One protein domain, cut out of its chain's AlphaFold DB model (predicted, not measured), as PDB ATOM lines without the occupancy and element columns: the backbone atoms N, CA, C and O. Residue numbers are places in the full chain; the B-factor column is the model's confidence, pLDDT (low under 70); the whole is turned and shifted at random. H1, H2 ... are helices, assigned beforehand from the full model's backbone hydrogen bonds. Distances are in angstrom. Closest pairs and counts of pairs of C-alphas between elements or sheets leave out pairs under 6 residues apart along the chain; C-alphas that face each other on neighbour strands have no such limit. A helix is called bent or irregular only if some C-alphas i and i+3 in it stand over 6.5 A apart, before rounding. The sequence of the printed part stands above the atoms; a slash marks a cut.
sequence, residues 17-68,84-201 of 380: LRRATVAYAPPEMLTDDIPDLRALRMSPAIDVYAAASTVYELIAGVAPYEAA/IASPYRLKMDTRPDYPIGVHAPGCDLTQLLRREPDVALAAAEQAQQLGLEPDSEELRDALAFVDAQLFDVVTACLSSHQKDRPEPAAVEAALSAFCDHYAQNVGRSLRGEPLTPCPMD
ATOM      1  N   LEU A  17     168.190 164.496 109.361       42.72
ATOM      2  CA  LEU A  17     168.527 165.438 110.440       42.72
ATOM      3  C   LEU A  17     168.170 166.891 110.079       42.72
ATOM      4  O   LEU A  17     168.986 167.803 110.182       42.72
ATOM      5  N   ARG A  18     166.924 167.135 109.655       52.81
ATOM      6  CA  ARG A  18     166.392 168.502 109.528       52.81
ATOM      7  C   ARG A  18     165.777 168.947 110.850       52.81
ATOM      8  O   ARG A  18     164.594 168.738 111.091       52.81
ATOM      9  N   ARG A  19     166.579 169.581 111.707       56.72
ATOM     10  CA  ARG A  19     166.067 170.339 112.858       56.72
ATOM     11  C   ARG A  19     165.393 171.607 112.333       56.72
ATOM     12  O   ARG A  19     166.050 172.630 112.177       56.72
ATOM     13  N   ALA A  20     164.109 171.526 111.994       67.44
ATOM     14  CA  ALA A  20     163.320 172.722 111.738       67.44
ATOM     15  C   ALA A  20     163.295 173.582 113.013       67.44
ATOM     16  O   ALA A  20     163.212 173.049 114.124       67.44
ATOM     17  N   THR A  21     163.387 174.905 112.875       85.19
ATOM     18  CA  THR A  21     163.287 175.805 114.027       85.19
ATOM     19  C   THR A  21     161.866 175.736 114.570       85.19
ATOM     20  O   THR A  21     160.934 176.220 113.932       85.19
ATOM     21  N   VAL A  22     161.696 175.111 115.737       85.50
ATOM     22  CA  VAL A  22     160.387 174.738 116.304       85.50
ATOM     23  C   VAL A  22     159.405 175.914 116.367       85.50
ATOM     24  O   VAL A  22     158.218 175.729 116.094       85.50
ATOM     25  N   ALA A  23     159.899 177.121 116.659       87.38
ATOM     26  CA  ALA A  23     159.097 178.342 116.707       87.38
ATOM     27  C   ALA A  23     158.330 178.590 115.392       87.38
ATOM     28  O   ALA A  23     157.109 178.741 115.418       87.38
ATOM     29  N   TYR A  24     159.004 178.482 114.243       92.75
ATOM     30  CA  TYR A  24     158.455 178.811 112.917       92.75
ATOM     31  C   TYR A  24     158.005 177.590 112.107       92.75
ATOM     32  O   TYR A  24     157.331 177.725 111.092       92.75
ATOM     33  N   ALA A  25     158.381 176.383 112.529       91.75
ATOM     34  CA  ALA A  25     158.073 175.163 111.795       91.75
ATOM     35  C   ALA A  25     156.579 174.793 111.902       91.75
ATOM     36  O   ALA A  25     156.048 174.772 113.017       91.75
ATOM     37  N   PRO A  26     155.896 174.446 110.800       93.62
ATOM     38  CA  PRO A  26     154.519 173.960 110.857       93.62
ATOM     39  C   PRO A  26     154.432 172.550 111.476       93.62
ATOM     40  O   PRO A  26     155.442 171.842 111.525       93.62
ATOM     41  N   PRO A  27     153.243 172.099 111.926       92.06
ATOM     42  CA  PRO A  27     153.072 170.804 112.591       92.06
ATOM     43  C   PRO A  27     153.666 169.607 111.829       92.06
ATOM     44  O   PRO A  27     154.385 168.800 112.409       92.06
ATOM     45  N   GLU A  28     153.447 169.501 110.521       91.50
ATOM     46  CA  GLU A  28     153.939 168.397 109.682       91.50
ATOM     47  C   GLU A  28     155.479 168.303 109.584       91.50
ATOM     48  O   GLU A  28     156.030 167.275 109.178       91.50
ATOM     49  N   MET A  29     156.198 169.357 109.982       91.44
ATOM     50  CA  MET A  29     157.662 169.362 110.098       91.44
ATOM     51  C   MET A  29     158.156 168.874 111.471       91.44
ATOM     52  O   MET A  29     159.360 168.715 111.654       91.44
ATOM     53  N   LEU A  30     157.250 168.646 112.429       88.44
ATOM     54  CA  LEU A  30     157.542 168.356 113.841       88.44
ATOM     55  C   LEU A  30     157.158 166.931 114.280       88.44
ATOM     56  O   LEU A  30     157.257 166.611 115.464       88.44
ATOM     57  N   THR A  31     156.700 166.083 113.357       85.00
ATOM     58  CA  THR A  31     156.313 164.685 113.619       85.00
ATOM     59  C   THR A  31     156.767 163.772 112.486       85.00
ATOM     60  O   THR A  31     156.807 164.215 111.339       85.00
ATOM     61  N   ASP A  32     157.062 162.509 112.803       83.25
ATOM     62  CA  ASP A  32     157.349 161.440 111.835       83.25
ATOM     63  C   ASP A  32     156.209 160.401 111.727       83.25
ATOM     64  O   ASP A  32     156.295 159.466 110.932       83.25
ATOM     65  N   ASP A  33     155.110 160.592 112.467       82.75
ATOM     66  CA  ASP A  33     154.103 159.549 112.723       82.75
ATOM     67  C   ASP A  33     152.793 159.723 111.928       82.75
ATOM     68  O   ASP A  33     151.782 159.092 112.243       82.75
ATOM     69  N   ILE A  34     152.769 160.596 110.913       84.06
ATOM     70  CA  ILE A  34     151.581 160.834 110.072       84.06
ATOM     71  C   ILE A  34     151.797 160.306 108.643       84.06
ATOM     72  O   ILE A  34     152.928 160.301 108.149       84.06
ATOM     73  N   PRO A  35     150.738 159.843 107.953       85.38
ATOM     74  CA  PRO A  35     150.855 159.392 106.569       85.38
ATOM     75  C   PRO A  35     151.254 160.542 105.632       85.38
ATOM     76  O   PRO A  35     151.056 161.717 105.939       85.38
ATOM     77  N   ASP A  36     151.828 160.197 104.477       85.56
ATOM     78  CA  ASP A  36     152.154 161.126 103.383       85.56
ATOM     79  C   ASP A  36     153.092 162.295 103.740       85.56
ATOM     80  O   ASP A  36     153.181 163.285 103.009       85.56
ATOM     81  N   LEU A  37     153.880 162.163 104.814       86.00
ATOM     82  CA  LEU A  37     154.806 163.200 105.282       86.00
ATOM     83  C   LEU A  37     155.725 163.752 104.199       86.00
ATOM     84  O   LEU A  37     155.980 164.949 104.168       86.00
ATOM     85  N   ARG A  38     156.224 162.910 103.291       85.94
ATOM     86  CA  ARG A  38     157.090 163.380 102.204       85.94
ATOM     87  C   ARG A  38     156.373 164.384 101.299       85.94
ATOM     88  O   ARG A  38     156.997 165.358 100.894       85.94
ATOM     89  N   ALA A  39     155.101 164.151 100.987       87.75
ATOM     90  CA  ALA A  39     154.308 165.066 100.173       87.75
ATOM     91  C   ALA A  39     153.993 166.347 100.954       87.75
ATOM     92  O   ALA A  39     154.243 167.440 100.450       87.75
ATOM     93  N   LEU A  40     153.559 166.214 102.215       88.94
ATOM     94  CA  LEU A  40     153.295 167.356 103.098       88.94
ATOM     95  C   LEU A  40     154.535 168.248 103.251       88.94
ATOM     96  O   LEU A  40     154.429 169.463 103.134       88.94
ATOM     97  N   ARG A  41     155.721 167.648 103.425       90.06
ATOM     98  CA  ARG A  41     157.015 168.335 103.595       90.06
ATOM     99  C   ARG A  41     157.554 169.024 102.338       90.06
ATOM    100  O   ARG A  41     158.504 169.795 102.436       90.06
ATOM    101  N   MET A  42     156.970 168.742 101.176       87.75
ATOM    102  CA  MET A  42     157.301 169.387  99.900       87.75
ATOM    103  C   MET A  42     156.257 170.431  99.484       87.75
ATOM    104  O   MET A  42     156.399 171.047  98.430       87.75
ATOM    105  N   SER A  43     155.208 170.618 100.286       91.25
ATOM    106  CA  SER A  43     154.149 171.580 100.008       91.25
ATOM    107  C   SER A  43     154.623 173.018 100.262       91.25
ATOM    108  O   SER A  43     155.224 173.279 101.309       91.25
ATOM    109  N   PRO A  44     154.288 173.980  99.382       92.25
ATOM    110  CA  PRO A  44     154.605 175.396  99.596       92.25
ATOM    111  C   PRO A  44     153.899 175.992 100.827       92.25
ATOM    112  O   PRO A  44     154.314 177.020 101.356       92.25
ATOM    113  N   ALA A  45     152.861 175.325 101.343       92.44
ATOM    114  CA  ALA A  45     152.156 175.719 102.561       92.44
ATOM    115  C   ALA A  45     153.037 175.682 103.829       92.44
ATOM    116  O   ALA A  45     152.640 176.198 104.878       92.44
ATOM    117  N   ILE A  46     154.222 175.064 103.759       94.69
ATOM    118  CA  ILE A  46     155.223 175.106 104.832       94.69
ATOM    119  C   ILE A  46     155.882 176.474 104.903       94.69
ATOM    120  O   ILE A  46     155.991 177.041 105.991       94.69
ATOM    121  N   ASP A  47     156.264 177.012 103.749       95.44
ATOM    122  CA  ASP A  47     156.901 178.321 103.657       95.44
ATOM    123  C   ASP A  47     155.909 179.424 104.031       95.44
ATOM    124  O   ASP A  47     156.270 180.344 104.758       95.44
ATOM    125  N   VAL A  48     154.633 179.280 103.644       96.12
ATOM    126  CA  VAL A  48     153.545 180.180 104.075       96.12
ATOM    127  C   VAL A  48     153.458 180.253 105.600       96.12
ATOM    128  O   VAL A  48     153.409 181.343 106.167       96.12
ATOM    129  N   TYR A  49     153.484 179.105 106.281       96.44
ATOM    130  CA  TYR A  49     153.413 179.059 107.740       96.44
ATOM    131  C   TYR A  49     154.657 179.676 108.400       96.44
ATOM    132  O   TYR A  49     154.542 180.427 109.371       96.44
ATOM    133  N   ALA A  50     155.851 179.376 107.881       95.81
ATOM    134  CA  ALA A  50     157.107 179.892 108.423       95.81
ATOM    135  C   ALA A  50     157.247 181.411 108.218       95.81
ATOM    136  O   ALA A  50     157.617 182.133 109.148       95.81
ATOM    137  N   ALA A  51     156.885 181.904 107.031       96.69
ATOM    138  CA  ALA A  51     156.841 183.329 106.729       96.69
ATOM    139  C   ALA A  51     155.833 184.042 107.637       96.69
ATOM    140  O   ALA A  51     156.184 185.027 108.281       96.69
ATOM    141  N   ALA A  52     154.621 183.500 107.786       96.62
ATOM    142  CA  ALA A  52     153.620 184.060 108.689       96.62
ATOM    143  C   ALA A  52     154.070 184.047 110.154       96.62
ATOM    144  O   ALA A  52     153.810 185.002 110.873       96.62
ATOM    145  N   SER A  53     154.797 183.014 110.592       96.00
ATOM    146  CA  SER A  53     155.372 182.966 111.943       96.00
ATOM    147  C   SER A  53     156.408 184.075 112.161       96.00
ATOM    148  O   SER A  53     156.474 184.638 113.248       96.00
ATOM    149  N   THR A  54     157.181 184.420 111.125       96.38
ATOM    150  CA  THR A  54     158.138 185.539 111.162       96.38
ATOM    151  C   THR A  54     157.407 186.879 111.211       96.38
ATOM    152  O   THR A  54     157.725 187.727 112.035       96.38
ATOM    153  N   VAL A  55     156.388 187.068 110.367       96.19
ATOM    154  CA  VAL A  55     155.581 188.299 110.361       96.19
ATOM    155  C   VAL A  55     154.831 188.470 111.684       96.19
ATOM    156  O   VAL A  55     154.788 189.573 112.215       96.19
ATOM    157  N   TYR A  56     154.303 187.387 112.260       95.19
ATOM    158  CA  TYR A  56     153.704 187.399 113.593       95.19
ATOM    159  C   TYR A  56     154.686 187.931 114.637       95.19
ATOM    160  O   TYR A  56     154.330 188.806 115.419       95.19
ATOM    161  N   GLU A  57     155.920 187.427 114.645       95.06
ATOM    162  CA  GLU A  57     156.940 187.882 115.588       95.06
ATOM    163  C   GLU A  57     157.320 189.347 115.366       95.06
ATOM    164  O   GLU A  57     157.495 190.076 116.335       95.06
ATOM    165  N   LEU A  58     157.372 189.817 114.117       94.19
ATOM    166  CA  LEU A  58     157.583 191.239 113.824       94.19
ATOM    167  C   LEU A  58     156.448 192.121 114.365       94.19
ATOM    168  O   LEU A  58     156.708 193.236 114.806       94.19
ATOM    169  N   ILE A  59     155.209 191.625 114.349       92.81
ATOM    170  CA  ILE A  59     154.033 192.337 114.866       92.81
ATOM    171  C   ILE A  59     154.012 192.334 116.399       92.81
ATOM    172  O   ILE A  59     153.838 193.382 117.016       92.81
ATOM    173  N   ALA A  60     154.137 191.151 117.004       90.81
ATOM    174  CA  ALA A  60     153.885 190.925 118.427       90.81
ATOM    175  C   ALA A  60     155.155 190.972 119.297       90.81
ATOM    176  O   ALA A  60     155.066 190.948 120.523       90.81
ATOM    177  N   GLY A  61     156.340 190.987 118.683       90.81
ATOM    178  CA  GLY A  61     157.641 190.913 119.357       90.81
ATOM    179  C   GLY A  61     158.011 189.526 119.900       90.81
ATOM    180  O   GLY A  61     159.046 189.393 120.549       90.81
ATOM    181  N   VAL A  62     157.172 188.509 119.676       90.38
ATOM    182  CA  VAL A  62     157.338 187.126 120.159       90.38
ATOM    183  C   VAL A  62     156.776 186.133 119.146       90.38
ATOM    184  O   VAL A  62     155.822 186.444 118.434       90.38
ATOM    185  N   ALA A  63     157.317 184.914 119.092       90.44
ATOM    186  CA  ALA A  63     156.811 183.886 118.184       90.44
ATOM    187  C   ALA A  63     155.388 183.398 118.577       90.44
ATOM    188  O   ALA A  63     155.044 183.391 119.765       90.44
ATOM    189  N   PRO A  64     154.572 182.885 117.625       88.00
ATOM    190  CA  PRO A  64     153.136 182.614 117.827       88.00
ATOM    191  C   PRO A  64     152.748 181.697 118.998       88.00
ATOM    192  O   PRO A  64     151.624 181.753 119.490       88.00
ATOM    193  N   TYR A  65     153.657 180.824 119.435       85.12
ATOM    194  CA  TYR A  65     153.429 179.869 120.529       85.12
ATOM    195  C   TYR A  65     154.356 180.094 121.731       85.12
ATOM    196  O   TYR A  65     154.334 179.310 122.679       85.12
ATOM    197  N   GLU A  66     155.175 181.146 121.688       77.75
ATOM    198  CA  GLU A  66     156.074 181.544 122.774       77.75
ATOM    199  C   GLU A  66     155.381 182.504 123.755       77.75
ATOM    200  O   GLU A  66     155.676 182.492 124.952       77.75
ATOM    201  N   ALA A  67     154.389 183.260 123.265       55.12
ATOM    202  CA  ALA A  67     153.525 184.148 124.038       55.12
ATOM    203  C   ALA A  67     152.630 183.368 125.020       55.12
ATOM    204  O   ALA A  67     151.457 183.109 124.789       55.12
ATOM    205  N   ALA A  68     153.181 182.966 126.156       38.69
ATOM    206  CA  ALA A  68     152.401 182.608 127.329       38.69
ATOM    207  C   ALA A  68     152.867 183.501 128.483       38.69
ATOM    208  O   ALA A  68     153.947 183.258 129.027       38.69
ATOM    209  N   ILE A  84     155.237 168.848 128.837       50.53
ATOM    210  CA  ILE A  84     155.149 167.447 128.360       50.53
ATOM    211  C   ILE A  84     154.566 167.345 126.936       50.53
ATOM    212  O   ILE A  84     154.714 166.316 126.274       50.53
ATOM    213  N   ALA A  85     153.908 168.390 126.424       63.66
ATOM    214  CA  ALA A  85     153.314 168.345 125.091       63.66
ATOM    215  C   ALA A  85     154.405 168.453 124.014       63.66
ATOM    216  O   ALA A  85     155.165 169.420 123.984       63.66
ATOM    217  N   SER A  86     154.471 167.476 123.102       78.62
ATOM    218  CA  SER A  86     155.352 167.584 121.938       78.62
ATOM    219  C   SER A  86     155.009 168.855 121.141       78.62
ATOM    220  O   SER A  86     153.829 169.209 121.047       78.62
ATOM    221  N   PRO A  87     155.989 169.551 120.533       83.00
ATOM    222  CA  PRO A  87     155.717 170.769 119.766       83.00
ATOM    223  C   PRO A  87     154.672 170.584 118.657       83.00
ATOM    224  O   PRO A  87     153.878 171.481 118.388       83.00
ATOM    225  N   TYR A  88     154.623 169.386 118.067       86.12
ATOM    226  CA  TYR A  88     153.556 168.975 117.161       86.12
ATOM    227  C   TYR A  88     152.170 169.066 117.816       86.12
ATOM    228  O   TYR A  88     151.280 169.727 117.287       86.12
ATOM    229  N   ARG A  89     151.986 168.441 118.987       85.94
ATOM    230  CA  ARG A  89     150.707 168.434 119.712       85.94
ATOM    231  C   ARG A  89     150.291 169.835 120.130       85.94
ATOM    232  O   ARG A  89     149.141 170.193 119.913       85.94
ATOM    233  N   LEU A  90     151.225 170.658 120.609       84.88
ATOM    234  CA  LEU A  90     150.949 172.056 120.946       84.88
ATOM    235  C   LEU A  90     150.320 172.815 119.766       84.88
ATOM    236  O   LEU A  90     149.277 173.441 119.933       84.88
ATOM    237  N   LYS A  91     150.923 172.723 118.574       89.12
ATOM    238  CA  LYS A  91     150.453 173.440 117.379       89.12
ATOM    239  C   LYS A  91     149.188 172.841 116.757       89.12
ATOM    240  O   LYS A  91     148.472 173.539 116.047       89.12
ATOM    241  N   MET A  92     148.907 171.563 117.012       88.69
ATOM    242  CA  MET A  92     147.676 170.906 116.563       88.69
ATOM    243  C   MET A  92     146.494 171.147 117.507       88.69
ATOM    244  O   MET A  92     145.370 171.292 117.036       88.69
ATOM    245  N   ASP A  93     146.737 171.181 118.819       86.12
ATOM    246  CA  ASP A  93     145.695 171.285 119.850       86.12
ATOM    247  C   ASP A  93     145.364 172.725 120.231       86.12
ATOM    248  O   ASP A  93     144.296 172.997 120.777       86.12
ATOM    249  N   THR A  94     146.287 173.653 119.977       84.12
ATOM    250  CA  THR A  94     146.168 175.051 120.388       84.12
ATOM    251  C   THR A  94     146.347 175.966 119.183       84.12
ATOM    252  O   THR A  94     147.191 175.731 118.315       84.12
ATOM    253  N   ARG A  95     145.549 177.033 119.128       83.31
ATOM    254  CA  ARG A  95     145.756 178.138 118.184       83.31
ATOM    255  C   ARG A  95     146.705 179.163 118.807       83.31
ATOM    256  O   ARG A  95     146.662 179.314 120.026       83.31
ATOM    257  N   PRO A  96     147.543 179.843 118.009       86.00
ATOM    258  CA  PRO A  96     148.328 180.951 118.533       86.00
ATOM    259  C   PRO A  96     147.389 182.066 119.009       86.00
ATOM    260  O   PRO A  96     146.271 182.202 118.495       86.00
ATOM    261  N   ASP A  97     147.838 182.851 119.984       86.81
ATOM    262  CA  ASP A  97     147.092 184.027 120.432       86.81
ATOM    263  C   ASP A  97     147.008 185.054 119.295       86.81
ATOM    264  O   ASP A  97     147.907 185.140 118.453       86.81
ATOM    265  N   TYR A  98     145.928 185.835 119.250       87.31
ATOM    266  CA  TYR A  98     145.787 186.884 118.239       87.31
ATOM    267  C   TYR A  98     146.910 187.925 118.404       87.31
ATOM    268  O   TYR A  98     147.166 188.332 119.543       87.31
ATOM    269  N   PRO A  99     147.592 188.351 117.322       88.50
ATOM    270  CA  PRO A  99     148.692 189.303 117.425       88.50
ATOM    271  C   PRO A  99     148.253 190.613 118.085       88.50
ATOM    272  O   PRO A  99     147.180 191.141 117.795       88.50
ATOM    273  N   ILE A 100     149.115 191.165 118.937       87.69
ATOM    274  CA  ILE A 100     148.953 192.509 119.496       87.69
ATOM    275  C   ILE A 100     150.031 193.386 118.862       87.69
ATOM    276  O   ILE A 100     151.207 193.225 119.171       87.69
ATOM    277  N   GLY A 101     149.627 194.275 117.955       86.94
ATOM    278  CA  GLY A 101     150.541 195.206 117.291       86.94
ATOM    279  C   GLY A 101     150.899 196.427 118.139       86.94
ATOM    280  O   GLY A 101     150.311 196.696 119.186       86.94
ATOM    281  N   VAL A 102     151.849 197.217 117.640       88.75
ATOM    282  CA  VAL A 102     152.395 198.402 118.324       88.75
ATOM    283  C   VAL A 102     151.392 199.554 118.476       88.75
ATOM    284  O   VAL A 102     151.501 200.339 119.418       88.75
ATOM    285  N   HIS A 103     150.369 199.625 117.618       91.06
ATOM    286  CA  HIS A 103     149.265 200.589 117.719       91.06
ATOM    287  C   HIS A 103     148.180 200.185 118.734       91.06
ATOM    288  O   HIS A 103     147.109 200.789 118.764       91.06
ATOM    289  N   ALA A 104     148.428 199.172 119.569       82.00
ATOM    290  CA  ALA A 104     147.493 198.752 120.606       82.00
ATOM    291  C   ALA A 104     147.112 199.903 121.569       82.00
ATOM    292  O   ALA A 104     147.885 200.853 121.755       82.00
ATOM    293  N   PRO A 105     145.933 199.826 122.219       79.19
ATOM    294  CA  PRO A 105     145.480 200.852 123.153       79.19
ATOM    295  C   PRO A 105     146.528 201.180 124.225       79.19
ATOM    296  O   PRO A 105     147.119 200.286 124.830       79.19
ATOM    297  N   GLY A 106     146.734 202.476 124.475       79.88
ATOM    298  CA  GLY A 106     147.680 202.970 125.480       79.88
ATOM    299  C   GLY A 106     149.117 203.192 124.993       79.88
ATOM    300  O   GLY A 106     149.963 203.548 125.813       79.88
ATOM    301  N   CYS A 107     149.417 203.014 123.700       85.94
ATOM    302  CA  CYS A 107     150.732 203.368 123.159       85.94
ATOM    303  C   CYS A 107     150.931 204.894 123.029       85.94
ATOM    304  O   CYS A 107     149.992 205.631 122.720       85.94
ATOM    305  N   ASP A 108     152.167 205.362 123.234       89.38
ATOM    306  CA  ASP A 108     152.587 206.733 122.905       89.38
ATOM    307  C   ASP A 108     152.777 206.829 121.385       89.38
ATOM    308  O   ASP A 108     153.820 206.432 120.844       89.38
ATOM    309  N   LEU A 109     151.747 207.319 120.688       90.12
ATOM    310  CA  LEU A 109     151.720 207.329 119.228       90.12
ATOM    311  C   LEU A 109     152.778 208.288 118.672       90.12
ATOM    312  O   LEU A 109     153.379 208.019 117.636       90.12
ATOM    313  N   THR A 110     153.089 209.368 119.394       88.25
ATOM    314  CA  THR A 110     154.095 210.346 118.963       88.25
ATOM    315  C   THR A 110     155.490 209.727 118.905       88.25
ATOM    316  O   THR A 110     156.232 209.963 117.949       88.25
ATOM    317  N   GLN A 111     155.881 208.944 119.914       89.31
ATOM    318  CA  GLN A 111     157.181 208.263 119.910       89.31
ATOM    319  C   GLN A 111     157.234 207.119 118.898       89.31
ATOM    320  O   GLN A 111     158.283 206.894 118.290       89.31
ATOM    321  N   LEU A 112     156.117 206.415 118.713       90.75
ATOM    322  CA  LEU A 112     156.001 205.310 117.770       90.75
ATOM    323  C   LEU A 112     156.146 205.803 116.325       90.75
ATOM    324  O   LEU A 112     157.029 205.336 115.610       90.75
ATOM    325  N   LEU A 113     155.381 206.822 115.926       90.81
ATOM    326  CA  LEU A 113     155.400 207.358 114.561       90.81
ATOM    327  C   LEU A 113     156.761 207.953 114.160       90.81
ATOM    328  O   LEU A 113     157.105 207.975 112.983       90.81
ATOM    329  N   ARG A 114     157.606 208.363 115.118       90.44
ATOM    330  CA  ARG A 114     159.006 208.747 114.824       90.44
ATOM    331  C   ARG A 114     159.847 207.592 114.278       90.44
ATOM    332  O   ARG A 114     160.869 207.842 113.644       90.44
ATOM    333  N   ARG A 115     159.465 206.350 114.577       91.56
ATOM    334  CA  ARG A 115     160.139 205.126 114.127       91.56
ATOM    335  C   ARG A 115     159.473 204.517 112.890       91.56
ATOM    336  O   ARG A 115     160.102 203.692 112.238       91.56
ATOM    337  N   GLU A 116     158.262 204.958 112.547       92.19
ATOM    338  CA  GLU A 116     157.459 204.456 111.426       92.19
ATOM    339  C   GLU A 116     157.090 205.593 110.458       92.19
ATOM    340  O   GLU A 116     155.954 206.073 110.458       92.19
ATOM    341  N   PRO A 117     158.039 206.067 109.630       89.50
ATOM    342  CA  PRO A 117     157.848 207.273 108.823       89.50
ATOM    343  C   PRO A 117     156.709 207.150 107.800       89.50
ATOM    344  O   PRO A 117     155.982 208.119 107.585       89.50
ATOM    345  N   ASP A 118     156.516 205.970 107.210       90.19
ATOM    346  CA  ASP A 118     155.464 205.744 106.211       90.19
ATOM    347  C   ASP A 118     154.067 205.780 106.852       90.19
ATOM    348  O   ASP A 118     153.141 206.403 106.326       90.19
ATOM    349  N   VAL A 119     153.931 205.182 108.041       92.94
ATOM    350  CA  VAL A 119     152.699 205.234 108.844       92.94
ATOM    351  C   VAL A 119     152.454 206.657 109.339       92.94
ATOM    352  O   VAL A 119     151.326 207.139 109.284       92.94
ATOM    353  N   ALA A 120     153.505 207.365 109.760       91.81
ATOM    354  CA  ALA A 120     153.415 208.752 110.203       91.81
ATOM    355  C   ALA A 120     152.904 209.675 109.096       91.81
ATOM    356  O   ALA A 120     152.058 210.528 109.361       91.81
ATOM    357  N   LEU A 121     153.373 209.487 107.859       90.88
ATOM    358  CA  LEU A 121     152.898 210.238 106.701       90.88
ATOM    359  C   LEU A 121     151.409 209.965 106.447       90.88
ATOM    360  O   LEU A 121     150.613 210.904 106.389       90.88
ATOM    361  N   ALA A 122     151.025 208.688 106.383       89.94
ATOM    362  CA  ALA A 122     149.638 208.274 106.187       89.94
ATOM    363  C   ALA A 122     148.699 208.816 107.280       89.94
ATOM    364  O   ALA A 122     147.601 209.297 106.994       89.94
ATOM    365  N   ALA A 123     149.138 208.765 108.537       89.38
ATOM    366  CA  ALA A 123     148.393 209.254 109.686       89.38
ATOM    367  C   ALA A 123     148.272 210.786 109.682       89.38
ATOM    368  O   ALA A 123     147.176 211.311 109.880       89.38
ATOM    369  N   ALA A 124     149.366 211.506 109.413       87.62
ATOM    370  CA  ALA A 124     149.399 212.967 109.417       87.62
ATOM    371  C   ALA A 124     148.499 213.571 108.334       87.62
ATOM    372  O   ALA A 124     147.754 214.508 108.621       87.62
ATOM    373  N   GLU A 125     148.516 213.015 107.117       86.19
ATOM    374  CA  GLU A 125     147.646 213.466 106.025       86.19
ATOM    375  C   GLU A 125     146.162 213.401 106.414       86.19
ATOM    376  O   GLU A 125     145.410 214.349 106.181       86.19
ATOM    377  N   GLN A 126     145.735 212.300 107.041       87.44
ATOM    378  CA  GLN A 126     144.336 212.116 107.434       87.44
ATOM    379  C   GLN A 126     143.977 212.906 108.700       87.44
ATOM    380  O   GLN A 126     142.888 213.477 108.780       87.44
ATOM    381  N   ALA A 127     144.892 212.991 109.671       86.44
ATOM    382  CA  ALA A 127     144.698 213.757 110.898       86.44
ATOM    383  C   ALA A 127     144.536 215.257 110.610       86.44
ATOM    384  O   ALA A 127     143.620 215.880 111.143       86.44
ATOM    385  N   GLN A 128     145.346 215.826 109.707       86.06
ATOM    386  CA  GLN A 128     145.229 217.231 109.297       86.06
ATOM    387  C   GLN A 128     143.891 217.532 108.616       86.06
ATOM    388  O   GLN A 128     143.267 218.548 108.917       86.06
ATOM    389  N   GLN A 129     143.421 216.647 107.731       85.75
ATOM    390  CA  GLN A 129     142.134 216.816 107.043       85.75
ATOM    391  C   GLN A 129     140.940 216.812 108.007       85.75
ATOM    392  O   GLN A 129     139.929 217.457 107.732       85.75
ATOM    393  N   LEU A 130     141.054 216.089 109.122       85.88
ATOM    394  CA  LEU A 130     140.001 215.945 110.128       85.88
ATOM    395  C   LEU A 130     140.206 216.831 111.368       85.88
ATOM    396  O   LEU A 130     139.350 216.828 112.250       85.88
ATOM    397  N   GLY A 131     141.303 217.594 111.440       87.88
ATOM    398  CA  GLY A 131     141.640 218.434 112.595       87.88
ATOM    399  C   GLY A 131     141.922 217.642 113.876       87.88
ATOM    400  O   GLY A 131     141.620 218.126 114.965       87.88
ATOM    401  N   LEU A 132     142.443 216.418 113.755       87.38
ATOM    402  CA  LEU A 132     142.766 215.555 114.890       87.38
ATOM    403  C   LEU A 132     144.131 215.902 115.484       87.38
ATOM    404  O   LEU A 132     145.093 216.165 114.759       87.38
ATOM    405  N   GLU A 133     144.227 215.820 116.810       85.12
ATOM    406  CA  GLU A 133     145.511 215.882 117.507       85.12
ATOM    407  C   GLU A 133     146.406 214.688 117.101       85.12
ATOM    408  O   GLU A 133     145.898 213.565 116.963       85.12
ATOM    409  N   PRO A 134     147.734 214.885 116.956       77.19
ATOM    410  CA  PRO A 134     148.660 213.839 116.506       77.19
ATOM    411  C   PRO A 134     148.711 212.572 117.378       77.19
ATOM    412  O   PRO A 134     149.055 211.512 116.871       77.19
ATOM    413  N   ASP A 135     148.365 212.664 118.668       84.06
ATOM    414  CA  ASP A 135     148.316 211.532 119.619       84.06
ATOM    415  C   ASP A 135     146.874 211.185 120.046       84.06
ATOM    416  O   ASP A 135     146.616 210.645 121.124       84.06
ATOM    417  N   SER A 136     145.894 211.534 119.207       89.00
ATOM    418  CA  SER A 136     144.490 211.243 119.495       89.00
ATOM    419  C   SER A 136     144.227 209.736 119.591       89.00
ATOM    420  O   SER A 136     144.679 208.935 118.770       89.00
ATOM    421  N   GLU A 137     143.422 209.347 120.583       90.00
ATOM    422  CA  GLU A 137     142.943 207.967 120.737       90.00
ATOM    423  C   GLU A 137     142.187 207.495 119.490       90.00
ATOM    424  O   GLU A 137     142.338 206.356 119.057       90.00
ATOM    425  N   GLU A 138     141.457 208.403 118.836       89.81
ATOM    426  CA  GLU A 138     140.734 208.102 117.605       89.81
ATOM    427  C   GLU A 138     141.661 207.684 116.454       89.81
ATOM    428  O   GLU A 138     141.312 206.756 115.717       89.81
ATOM    429  N   LEU A 139     142.828 208.325 116.317       91.69
ATOM    430  CA  LEU A 139     143.844 207.977 115.323       91.69
ATOM    431  C   LEU A 139     144.536 206.658 115.665       91.69
ATOM    432  O   LEU A 139     144.674 205.807 114.788       91.69
ATOM    433  N   ARG A 140     144.892 206.452 116.938       92.44
ATOM    434  CA  ARG A 140     145.499 205.202 117.421       92.44
ATOM    435  C   ARG A 140     144.610 203.996 117.123       92.44
ATOM    436  O   ARG A 140     145.037 203.044 116.478       92.44
ATOM    437  N   ASP A 141     143.343 204.077 117.507       91.12
ATOM    438  CA  ASP A 141     142.354 203.043 117.219       91.12
ATOM    439  C   ASP A 141     142.132 202.845 115.714       91.12
ATOM    440  O   ASP A 141     141.815 201.741 115.270       91.12
ATOM    441  N   ALA A 142     142.228 203.916 114.916       92.81
ATOM    442  CA  ALA A 142     142.051 203.812 113.476       92.81
ATOM    443  C   ALA A 142     143.176 202.996 112.841       92.81
ATOM    444  O   ALA A 142     142.874 202.143 112.007       92.81
ATOM    445  N   LEU A 143     144.422 203.234 113.264       94.12
ATOM    446  CA  LEU A 143     145.600 202.469 112.861       94.12
ATOM    447  C   LEU A 143     145.483 201.014 113.320       94.12
ATOM    448  O   LEU A 143     145.532 200.116 112.486       94.12
ATOM    449  N   ALA A 144     145.177 200.781 114.601       92.81
ATOM    450  CA  ALA A 144     144.979 199.433 115.140       92.81
ATOM    451  C   ALA A 144     143.892 198.645 114.388       92.81
ATOM    452  O   ALA A 144     144.023 197.445 114.151       92.81
ATOM    453  N   PHE A 145     142.813 199.322 113.983       91.75
ATOM    454  CA  PHE A 145     141.740 198.713 113.203       91.75
ATOM    455  C   PHE A 145     142.160 198.354 111.771       91.75
ATOM    456  O   PHE A 145     141.687 197.355 111.233       91.75
ATOM    457  N   VAL A 146     143.036 199.146 111.145       93.62
ATOM    458  CA  VAL A 146     143.605 198.811 109.830       93.62
ATOM    459  C   VAL A 146     144.591 197.653 109.964       93.62
ATOM    460  O   VAL A 146     144.488 196.690 109.207       93.62
ATOM    461  N   ASP A 147     145.472 197.689 110.966       93.25
ATOM    462  CA  ASP A 147     146.464 196.640 111.231       93.25
ATOM    463  C   ASP A 147     145.820 195.266 111.471       93.25
ATOM    464  O   ASP A 147     146.371 194.243 111.067       93.25
ATOM    465  N   ALA A 148     144.608 195.228 112.034       91.00
ATOM    466  CA  ALA A 148     143.840 193.993 112.190       91.00
ATOM    467  C   ALA A 148     143.654 193.224 110.862       91.00
ATOM    468  O   ALA A 148     143.642 191.994 110.870       91.00
ATOM    469  N   GLN A 149     143.601 193.908 109.707       90.81
ATOM    470  CA  GLN A 149     143.550 193.232 108.402       90.81
ATOM    471  C   GLN A 149     144.813 192.402 108.128       90.81
ATOM    472  O   GLN A 149     144.713 191.299 107.590       90.81
ATOM    473  N   LEU A 150     145.993 192.903 108.510       93.00
ATOM    474  CA  LEU A 150     147.248 192.153 108.421       93.00
ATOM    475  C   LEU A 150     147.241 190.971 109.398       93.00
ATOM    476  O   LEU A 150     147.680 189.875 109.051       93.00
ATOM    477  N   PHE A 151     146.711 191.168 110.606       92.25
ATOM    478  CA  PHE A 151     146.673 190.123 111.632       92.25
ATOM    479  C   PHE A 151     145.776 188.959 111.210       92.25
ATOM    480  O   PHE A 151     146.133 187.798 111.421       92.25
ATOM    481  N   ASP A 152     144.657 189.247 110.549       90.62
ATOM    482  CA  ASP A 152     143.755 188.234 110.001       90.62
ATOM    483  C   ASP A 152     144.437 187.414 108.890       90.62
ATOM    484  O   ASP A 152     144.331 186.184 108.874       90.62
ATOM    485  N   VAL A 153     145.208 188.070 108.010       91.94
ATOM    486  CA  VAL A 153     146.025 187.411 106.970       91.94
ATOM    487  C   VAL A 153     147.051 186.465 107.597       91.94
ATOM    488  O   VAL A 153     147.135 185.293 107.217       91.94
ATOM    489  N   VAL A 154     147.807 186.945 108.587       93.88
ATOM    490  CA  VAL A 154     148.825 186.156 109.296       93.88
ATOM    491  C   VAL A 154     148.185 184.977 110.032       93.88
ATOM    492  O   VAL A 154     148.656 183.846 109.919       93.88
ATOM    493  N   THR A 155     147.073 185.209 110.729       91.50
ATOM    494  CA  THR A 155     146.366 184.173 111.496       91.50
ATOM    495  C   THR A 155     145.834 183.063 110.588       91.50
ATOM    496  O   THR A 155     145.937 181.887 110.938       91.50
ATOM    497  N   ALA A 156     145.332 183.398 109.392       91.94
ATOM    498  CA  ALA A 156     144.903 182.407 108.403       91.94
ATOM    499  C   ALA A 156     146.066 181.520 107.918       91.94
ATOM    500  O   ALA A 156     145.915 180.306 107.768       91.94
ATOM    501  N   CYS A 157     147.254 182.103 107.727       94.50
ATOM    502  CA  CYS A 157     148.458 181.371 107.323       94.50
ATOM    503  C   CYS A 157     148.966 180.396 108.402       94.50
ATOM    504  O   CYS A 157     149.580 179.379 108.077       94.50
ATOM    505  N   LEU A 158     148.677 180.672 109.678       94.50
ATOM    506  CA  LEU A 158     149.077 179.857 110.829       94.50
ATOM    507  C   LEU A 158     148.119 178.692 111.134       94.50
ATOM    508  O   LEU A 158     148.178 178.111 112.220       94.50
ATOM    509  N   SER A 159     147.250 178.310 110.190       93.62
ATOM    510  CA  SER A 159     146.373 177.149 110.361       93.62
ATOM    511  C   SER A 159     147.168 175.864 110.632       93.62
ATOM    512  O   SER A 159     148.161 175.558 109.961       93.62
ATOM    513  N   SER A 160     146.708 175.073 111.604       90.75
ATOM    514  CA  SER A 160     147.316 173.787 111.954       90.75
ATOM    515  C   SER A 160     147.193 172.775 110.812       90.75
ATOM    516  O   SER A 160     148.128 172.021 110.540       90.75
ATOM    517  N   HIS A 161     146.082 172.808 110.077       89.75
ATOM    518  CA  HIS A 161     145.852 171.956 108.920       89.75
ATOM    519  C   HIS A 161     146.410 172.592 107.647       89.75
ATOM    520  O   HIS A 161     145.954 173.645 107.207       89.75
ATOM    521  N   GLN A 162     147.358 171.900 107.010       90.38
ATOM    522  CA  GLN A 162     148.058 172.393 105.822       90.38
ATOM    523  C   GLN A 162     147.114 172.791 104.673       90.38
ATOM    524  O   GLN A 162     147.343 173.803 104.023       90.38
ATOM    525  N   LYS A 163     146.035 172.030 104.454       87.88
ATOM    526  CA  LYS A 163     145.041 172.278 103.393       87.88
ATOM    527  C   LYS A 163     144.209 173.552 103.582       87.88
ATOM    528  O   LYS A 163     143.613 174.022 102.622       87.88
ATOM    529  N   ASP A 164     144.129 174.055 104.812       89.75
ATOM    530  CA  ASP A 164     143.347 175.247 105.144       89.75
ATOM    531  C   ASP A 164     144.213 176.514 105.048       89.75
ATOM    532  O   ASP A 164     143.709 177.623 105.217       89.75
ATOM    533  N   ARG A 165     145.524 176.360 104.807       91.81
ATOM    534  CA  ARG A 165     146.428 177.488 104.600       91.81
ATOM    535  C   ARG A 165     146.227 178.056 103.190       91.81
ATOM    536  O   ARG A 165     146.058 177.290 102.241       91.81
ATOM    537  N   PRO A 166     146.268 179.385 103.040       90.19
ATOM    538  CA  PRO A 166     146.142 180.048 101.750       90.19
ATOM    539  C   PRO A 166     147.326 179.735 100.825       90.19
ATOM    540  O   PRO A 166     148.444 179.473 101.272       90.19
ATOM    541  N   GLU A 167     147.079 179.821  99.519       87.94
ATOM    542  CA  GLU A 167     148.116 179.713  98.488       87.94
ATOM    543  C   GLU A 167     149.123 180.877  98.588       87.94
ATOM    544  O   GLU A 167     148.694 182.017  98.793       87.94
ATOM    545  N   PRO A 168     150.435 180.659  98.360       90.31
ATOM    546  CA  PRO A 168     151.454 181.708  98.484       90.31
ATOM    547  C   PRO A 168     151.150 182.976  97.675       90.31
ATOM    548  O   PRO A 168     151.272 184.085  98.190       90.31
ATOM    549  N   ALA A 169     150.680 182.823  96.433       86.75
ATOM    550  CA  ALA A 169     150.317 183.948  95.568       86.75
ATOM    551  C   ALA A 169     149.133 184.765  96.120       86.75
ATOM    552  O   ALA A 169     149.009 185.959  95.856       86.75
ATOM    553  N   ALA A 170     148.243 184.133  96.889       85.88
ATOM    554  CA  ALA A 170     147.129 184.828  97.513       85.88
ATOM    555  C   ALA A 170     147.574 185.617  98.752       85.88
ATOM    556  O   ALA A 170     147.103 186.734  98.955       85.88
ATOM    557  N   VAL A 171     148.529 185.077  99.520       91.56
ATOM    558  CA  VAL A 171     149.184 185.795 100.626       91.56
ATOM    559  C   VAL A 171     149.924 187.023 100.097       91.56
ATOM    560  O   VAL A 171     149.718 188.122 100.600       91.56
ATOM    561  N   GLU A 172     150.730 186.864  99.044       92.19
ATOM    562  CA  GLU A 172     151.444 187.972  98.393       92.19
ATOM    563  C   GLU A 172     150.478 189.068  97.924       92.19
ATOM    564  O   GLU A 172     150.681 190.248  98.214       92.19
ATOM    565  N   ALA A 173     149.396 188.686  97.237       87.50
ATOM    566  CA  ALA A 173     148.398 189.630  96.754       87.50
ATOM    567  C   ALA A 173     147.690 190.370  97.899       87.50
ATOM    568  O   ALA A 173     147.394 191.558  97.764       87.50
ATOM    569  N   ALA A 174     147.413 189.694  99.016       90.44
ATOM    570  CA  ALA A 174     146.795 190.315 100.180       90.44
ATOM    571  C   ALA A 174     147.747 191.273 100.902       90.44
ATOM    572  O   ALA A 174     147.327 192.374 101.244       90.44
ATOM    573  N   LEU A 175     149.018 190.898 101.085       93.44
ATOM    574  CA  LEU A 175     150.038 191.771 101.675       93.44
ATOM    575  C   LEU A 175     150.312 192.992 100.789       93.44
ATOM    576  O   LEU A 175     150.373 194.111 101.289       93.44
ATOM    577  N   SER A 176     150.392 192.804  99.471       92.44
ATOM    578  CA  SER A 176     150.549 193.912  98.518       92.44
ATOM    579  C   SER A 176     149.347 194.855  98.570       92.44
ATOM    580  O   SER A 176     149.509 196.061  98.714       92.44
ATOM    581  N   ALA A 177     148.126 194.303  98.556       89.88
ATOM    582  CA  ALA A 177     146.910 195.099  98.677       89.88
ATOM    583  C   ALA A 177     146.819 195.832 100.024       89.88
ATOM    584  O   ALA A 177     146.306 196.950 100.055       89.88
ATOM    585  N   PHE A 178     147.296 195.230 101.116       93.19
ATOM    586  CA  PHE A 178     147.378 195.890 102.417       93.19
ATOM    587  C   PHE A 178     148.284 197.120 102.343       93.19
ATOM    588  O   PHE A 178     147.844 198.209 102.704       93.19
ATOM    589  N   CYS A 179     149.496 196.971 101.801       93.25
ATOM    590  CA  CYS A 179     150.440 198.074 101.629       93.25
ATOM    591  C   CYS A 179     149.877 199.181 100.723       93.25
ATOM    592  O   CYS A 179     149.866 200.347 101.116       93.25
ATOM    593  N   ASP A 180     149.343 198.823  99.550       93.19
ATOM    594  CA  ASP A 180     148.828 199.779  98.559       93.19
ATOM    595  C   ASP A 180     147.665 200.623  99.098       93.19
ATOM    596  O   ASP A 180     147.523 201.801  98.766       93.19
ATOM    597  N   HIS A 181     146.810 200.023  99.930       92.00
ATOM    598  CA  HIS A 181     145.613 200.680 100.450       92.00
ATOM    599  C   HIS A 181     145.763 201.175 101.890       92.00
ATOM    600  O   HIS A 181     144.793 201.729 102.408       92.00
ATOM    601  N   TYR A 182     146.927 201.025 102.533       93.38
ATOM    602  CA  TYR A 182     147.095 201.317 103.961       93.38
ATOM    603  C   TYR A 182     146.657 202.745 104.305       93.38
ATOM    604  O   TYR A 182     145.699 202.939 105.053       93.38
ATOM    605  N   ALA A 183     147.259 203.754 103.667       91.94
ATOM    606  CA  ALA A 183     146.941 205.163 103.915       91.94
ATOM    607  C   ALA A 183     145.467 205.504 103.629       91.94
ATOM    608  O   ALA A 183     144.807 206.207 104.400       91.94
ATOM    609  N   GLN A 184     144.907 204.946 102.550       91.81
ATOM    610  CA  GLN A 184     143.492 205.122 102.225       91.81
ATOM    611  C   GLN A 184     142.585 204.497 103.296       91.81
ATOM    612  O   GLN A 184     141.553 205.075 103.653       91.81
ATOM    613  N   ASN A 185     142.957 203.324 103.806       93.31
ATOM    614  CA  ASN A 185     142.221 202.596 104.828       93.31
ATOM    615  C   ASN A 185     142.289 203.288 106.190       93.31
ATOM    616  O   ASN A 185     141.275 203.292 106.883       93.31
ATOM    617  N   VAL A 186     143.389 203.971 106.532       93.38
ATOM    618  CA  VAL A 186     143.445 204.852 107.716       93.38
ATOM    619  C   VAL A 186     142.364 205.931 107.623       93.38
ATOM    620  O   VAL A 186     141.554 206.088 108.537       93.38
ATOM    621  N   GLY A 187     142.256 206.604 106.475       91.38
ATOM    622  CA  GLY A 187     141.214 207.605 106.237       91.38
ATOM    623  C   GLY A 187     139.792 207.036 106.296       91.38
ATOM    624  O   GLY A 187     138.897 207.642 106.889       91.38
ATOM    625  N   ARG A 188     139.566 205.855 105.704       91.75
ATOM    626  CA  ARG A 188     138.270 205.151 105.765       91.75
ATOM    627  C   ARG A 188     137.916 204.764 107.201       91.75
ATOM    628  O   ARG A 188     136.786 204.999 107.622       91.75
ATOM    629  N   SER A 189     138.881 204.249 107.961       92.38
ATOM    630  CA  SER A 189     138.739 203.895 109.376       92.38
ATOM    631  C   SER A 189     138.323 205.110 110.211       92.38
ATOM    632  O   SER A 189     137.318 205.061 110.925       92.38
ATOM    633  N   LEU A 190     139.005 206.246 110.027       91.12
ATOM    634  CA  LEU A 190     138.675 207.520 110.674       91.12
ATOM    635  C   LEU A 190     137.306 208.071 110.261       91.12
ATOM    636  O   LEU A 190     136.645 208.729 111.055       91.12
ATOM    637  N   ARG A 191     136.827 207.793 109.048       89.44
ATOM    638  CA  ARG A 191     135.471 208.167 108.605       89.44
ATOM    639  C   ARG A 191     134.398 207.146 108.998       89.44
ATOM    640  O   ARG A 191     133.214 207.380 108.758       89.44
ATOM    641  N   GLY A 192     134.778 206.031 109.627       85.94
ATOM    642  CA  GLY A 192     133.866 204.924 109.918       85.94
ATOM    643  C   GLY A 192     133.294 204.295 108.644       85.94
ATOM    644  O   GLY A 192     132.160 203.815 108.640       85.94
ATOM    645  N   GLU A 193     134.034 204.350 107.542       86.31
ATOM    646  CA  GLU A 193     133.733 203.672 106.287       86.31
ATOM    647  C   GLU A 193     134.299 202.245 106.301       86.31
ATOM    648  O   GLU A 193     135.256 201.963 107.024       86.31
ATOM    649  N   PRO A 194     133.730 201.320 105.509       82.25
ATOM    650  CA  PRO A 194     134.333 200.005 105.320       82.25
ATOM    651  C   PRO A 194     135.741 200.135 104.729       82.25
ATOM    652  O   PRO A 194     135.954 200.915 103.792       82.25
ATOM    653  N   LEU A 195     136.681 199.342 105.249       86.06
ATOM    654  CA  LEU A 195     138.033 199.249 104.698       86.06
ATOM    655  C   LEU A 195     138.004 198.593 103.315       86.06
ATOM    656  O   LEU A 195     137.182 197.711 103.047       86.06
ATOM    657  N   THR A 196     138.939 198.974 102.450       87.94
ATOM    658  CA  THR A 196     139.250 198.179 101.264       87.94
ATOM    659  C   THR A 196     139.816 196.834 101.749       87.94
ATOM    660  O   THR A 196     140.796 196.830 102.498       87.94
ATOM    661  N   PRO A 197     139.193 195.687 101.420       82.69
ATOM    662  CA  PRO A 197     139.617 194.392 101.942       82.69
ATOM    663  C   PRO A 197     140.941 193.931 101.318       82.69
ATOM    664  O   PRO A 197     141.218 194.242 100.161       82.69
ATOM    665  N   CYS A 198     141.699 193.115 102.059       81.56
ATOM    666  CA  CYS A 198     142.903 192.421 101.588       81.56
ATOM    667  C   CYS A 198     142.526 190.970 101.225       81.56
ATOM    668  O   CYS A 198     142.401 190.127 102.113       81.56
ATOM    669  N   PRO A 199     142.215 190.662  99.952       69.69
ATOM    670  CA  PRO A 199     141.597 189.390  99.600       69.69
ATOM    671  C   PRO A 199     142.613 188.242  99.614       69.69
ATOM    672  O   PRO A 199     143.503 188.199  98.772       69.69
ATOM    673  N   MET A 200     142.393 187.264 100.492       68.50
ATOM    674  CA  MET A 200     143.174 186.017 100.570       68.50
ATOM    675  C   MET A 200     142.686 184.917  99.607       68.50
ATOM    676  O   MET A 200     143.333 183.887  99.474       68.50
ATOM    677  N   ASP A 201     141.583 185.151  98.884       59.25
ATOM    678  CA  ASP A 201     141.020 184.221  97.897       59.25
ATOM    679  C   ASP A 201     141.093 184.815  96.480       59.25
ATOM    680  O   ASP A 201     140.135 185.397  95.952       59.25
TER     681      ASP A 201
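This is residues 17 to 68 and 84 to 201 of the 380 residues of the protein "Protein kinase domain-containing protein" of Collinsella sp. CAG:166 (UniProt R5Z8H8). Three helices, H2, H6 and H7a, run lengthwise as an up-and-down bundle, each against the one before it in the chain, though H2 and H7a meet only at their ends. At one end of this elongated body H5 and H7b cross the beginning of H6, with the short H4 near them; towards the other end lie H1, H3 and the loops of residues 17 to 36, and residues 94 to 108 run lengthwise from H3 to H4. The 170 printed residues have seven named helices, H1 to H7 in chain order, and no named strand: the class is all helix. The whole is only just compact, close to loose, with a radius of gyration of the C-alphas of 18.3 A and spans of 60 by 32 by 23 A.

Begin with the longest helix, H7, residues 168 to 190, assigned as one helix by its hydrogen bonds but bent: C-alphas 180 and 183 are 7.8 A apart. Its arms, H7a, residues 168 to 180, and H7b, residues 183 to 190, are about perpendicular at 72 degrees, only just past steep. H6, residues 137 to 157, touches H7a with residues 149 to 153, closest at the C-alphas of Leu 150 and Phe 178, 7.1 A; this helical hairpin has a shallow tilt of 11 degrees, opposite ways. H6 touches H7b at a steep tilt of 61 degrees, closest at the C-alphas of Ala 142 and Ser 189, 5.3 A. H2, residues 45 to 60, touches residues 151 to 157 of H6 at a shallow tilt of 22 degrees, opposite ways, with the C-alphas of Ala 52 and Val 154 closest at 5.3 A. H2 and H7a only just touch, only at their ends, with 3 pairs of C-alphas within 8 A; the closest are those of Val 48 and Pro 168, 6.2 A. H5, residues 117 to 130, touches H7b at a steep tilt of 45 degrees, closest at the C-alphas of Ala 122 and Ala 183, 4.7 A. H4, residues 109 to 113, is close to H5 but not clearly touching it: the C-alphas of Leu 113 and Ala 120, their closest, are 5.0 A apart. H1, residues 37 to 40, and H3, residues 87 to 93, touch no helix. Every O i to N i+4 pair is within hydrogen-bond range in H2, H3, H4, H7a and H7b, against 9 of 10 in H5 and 15 of 17 in H6; H1 is too short for such a pair.

Find C-alpha 137 at (142.943, 207.967, 120.737); from there H6 runs 30.3 A, with a kink of 28 degrees near residue 150. H2 starts at C-alpha 45, (152.156, 175.719, 102.561), and covers 22.0 A; H5 covers 19.9 A, H7a 18.3 A. H7b ends at C-alpha 190, (138.675, 207.520, 110.674).

Look for the farthest C-alphas at Asp 33 and Gly 131, 60.2 A apart. Residues 69 to 83 are not printed, and C-alphas 68 and 84 are 15.4 A apart across the cut. The link from H3 to H4 is long. Confidence is under 70 at residues 17 to 20, 67 to 68, 84 to 85 and 199 to 201.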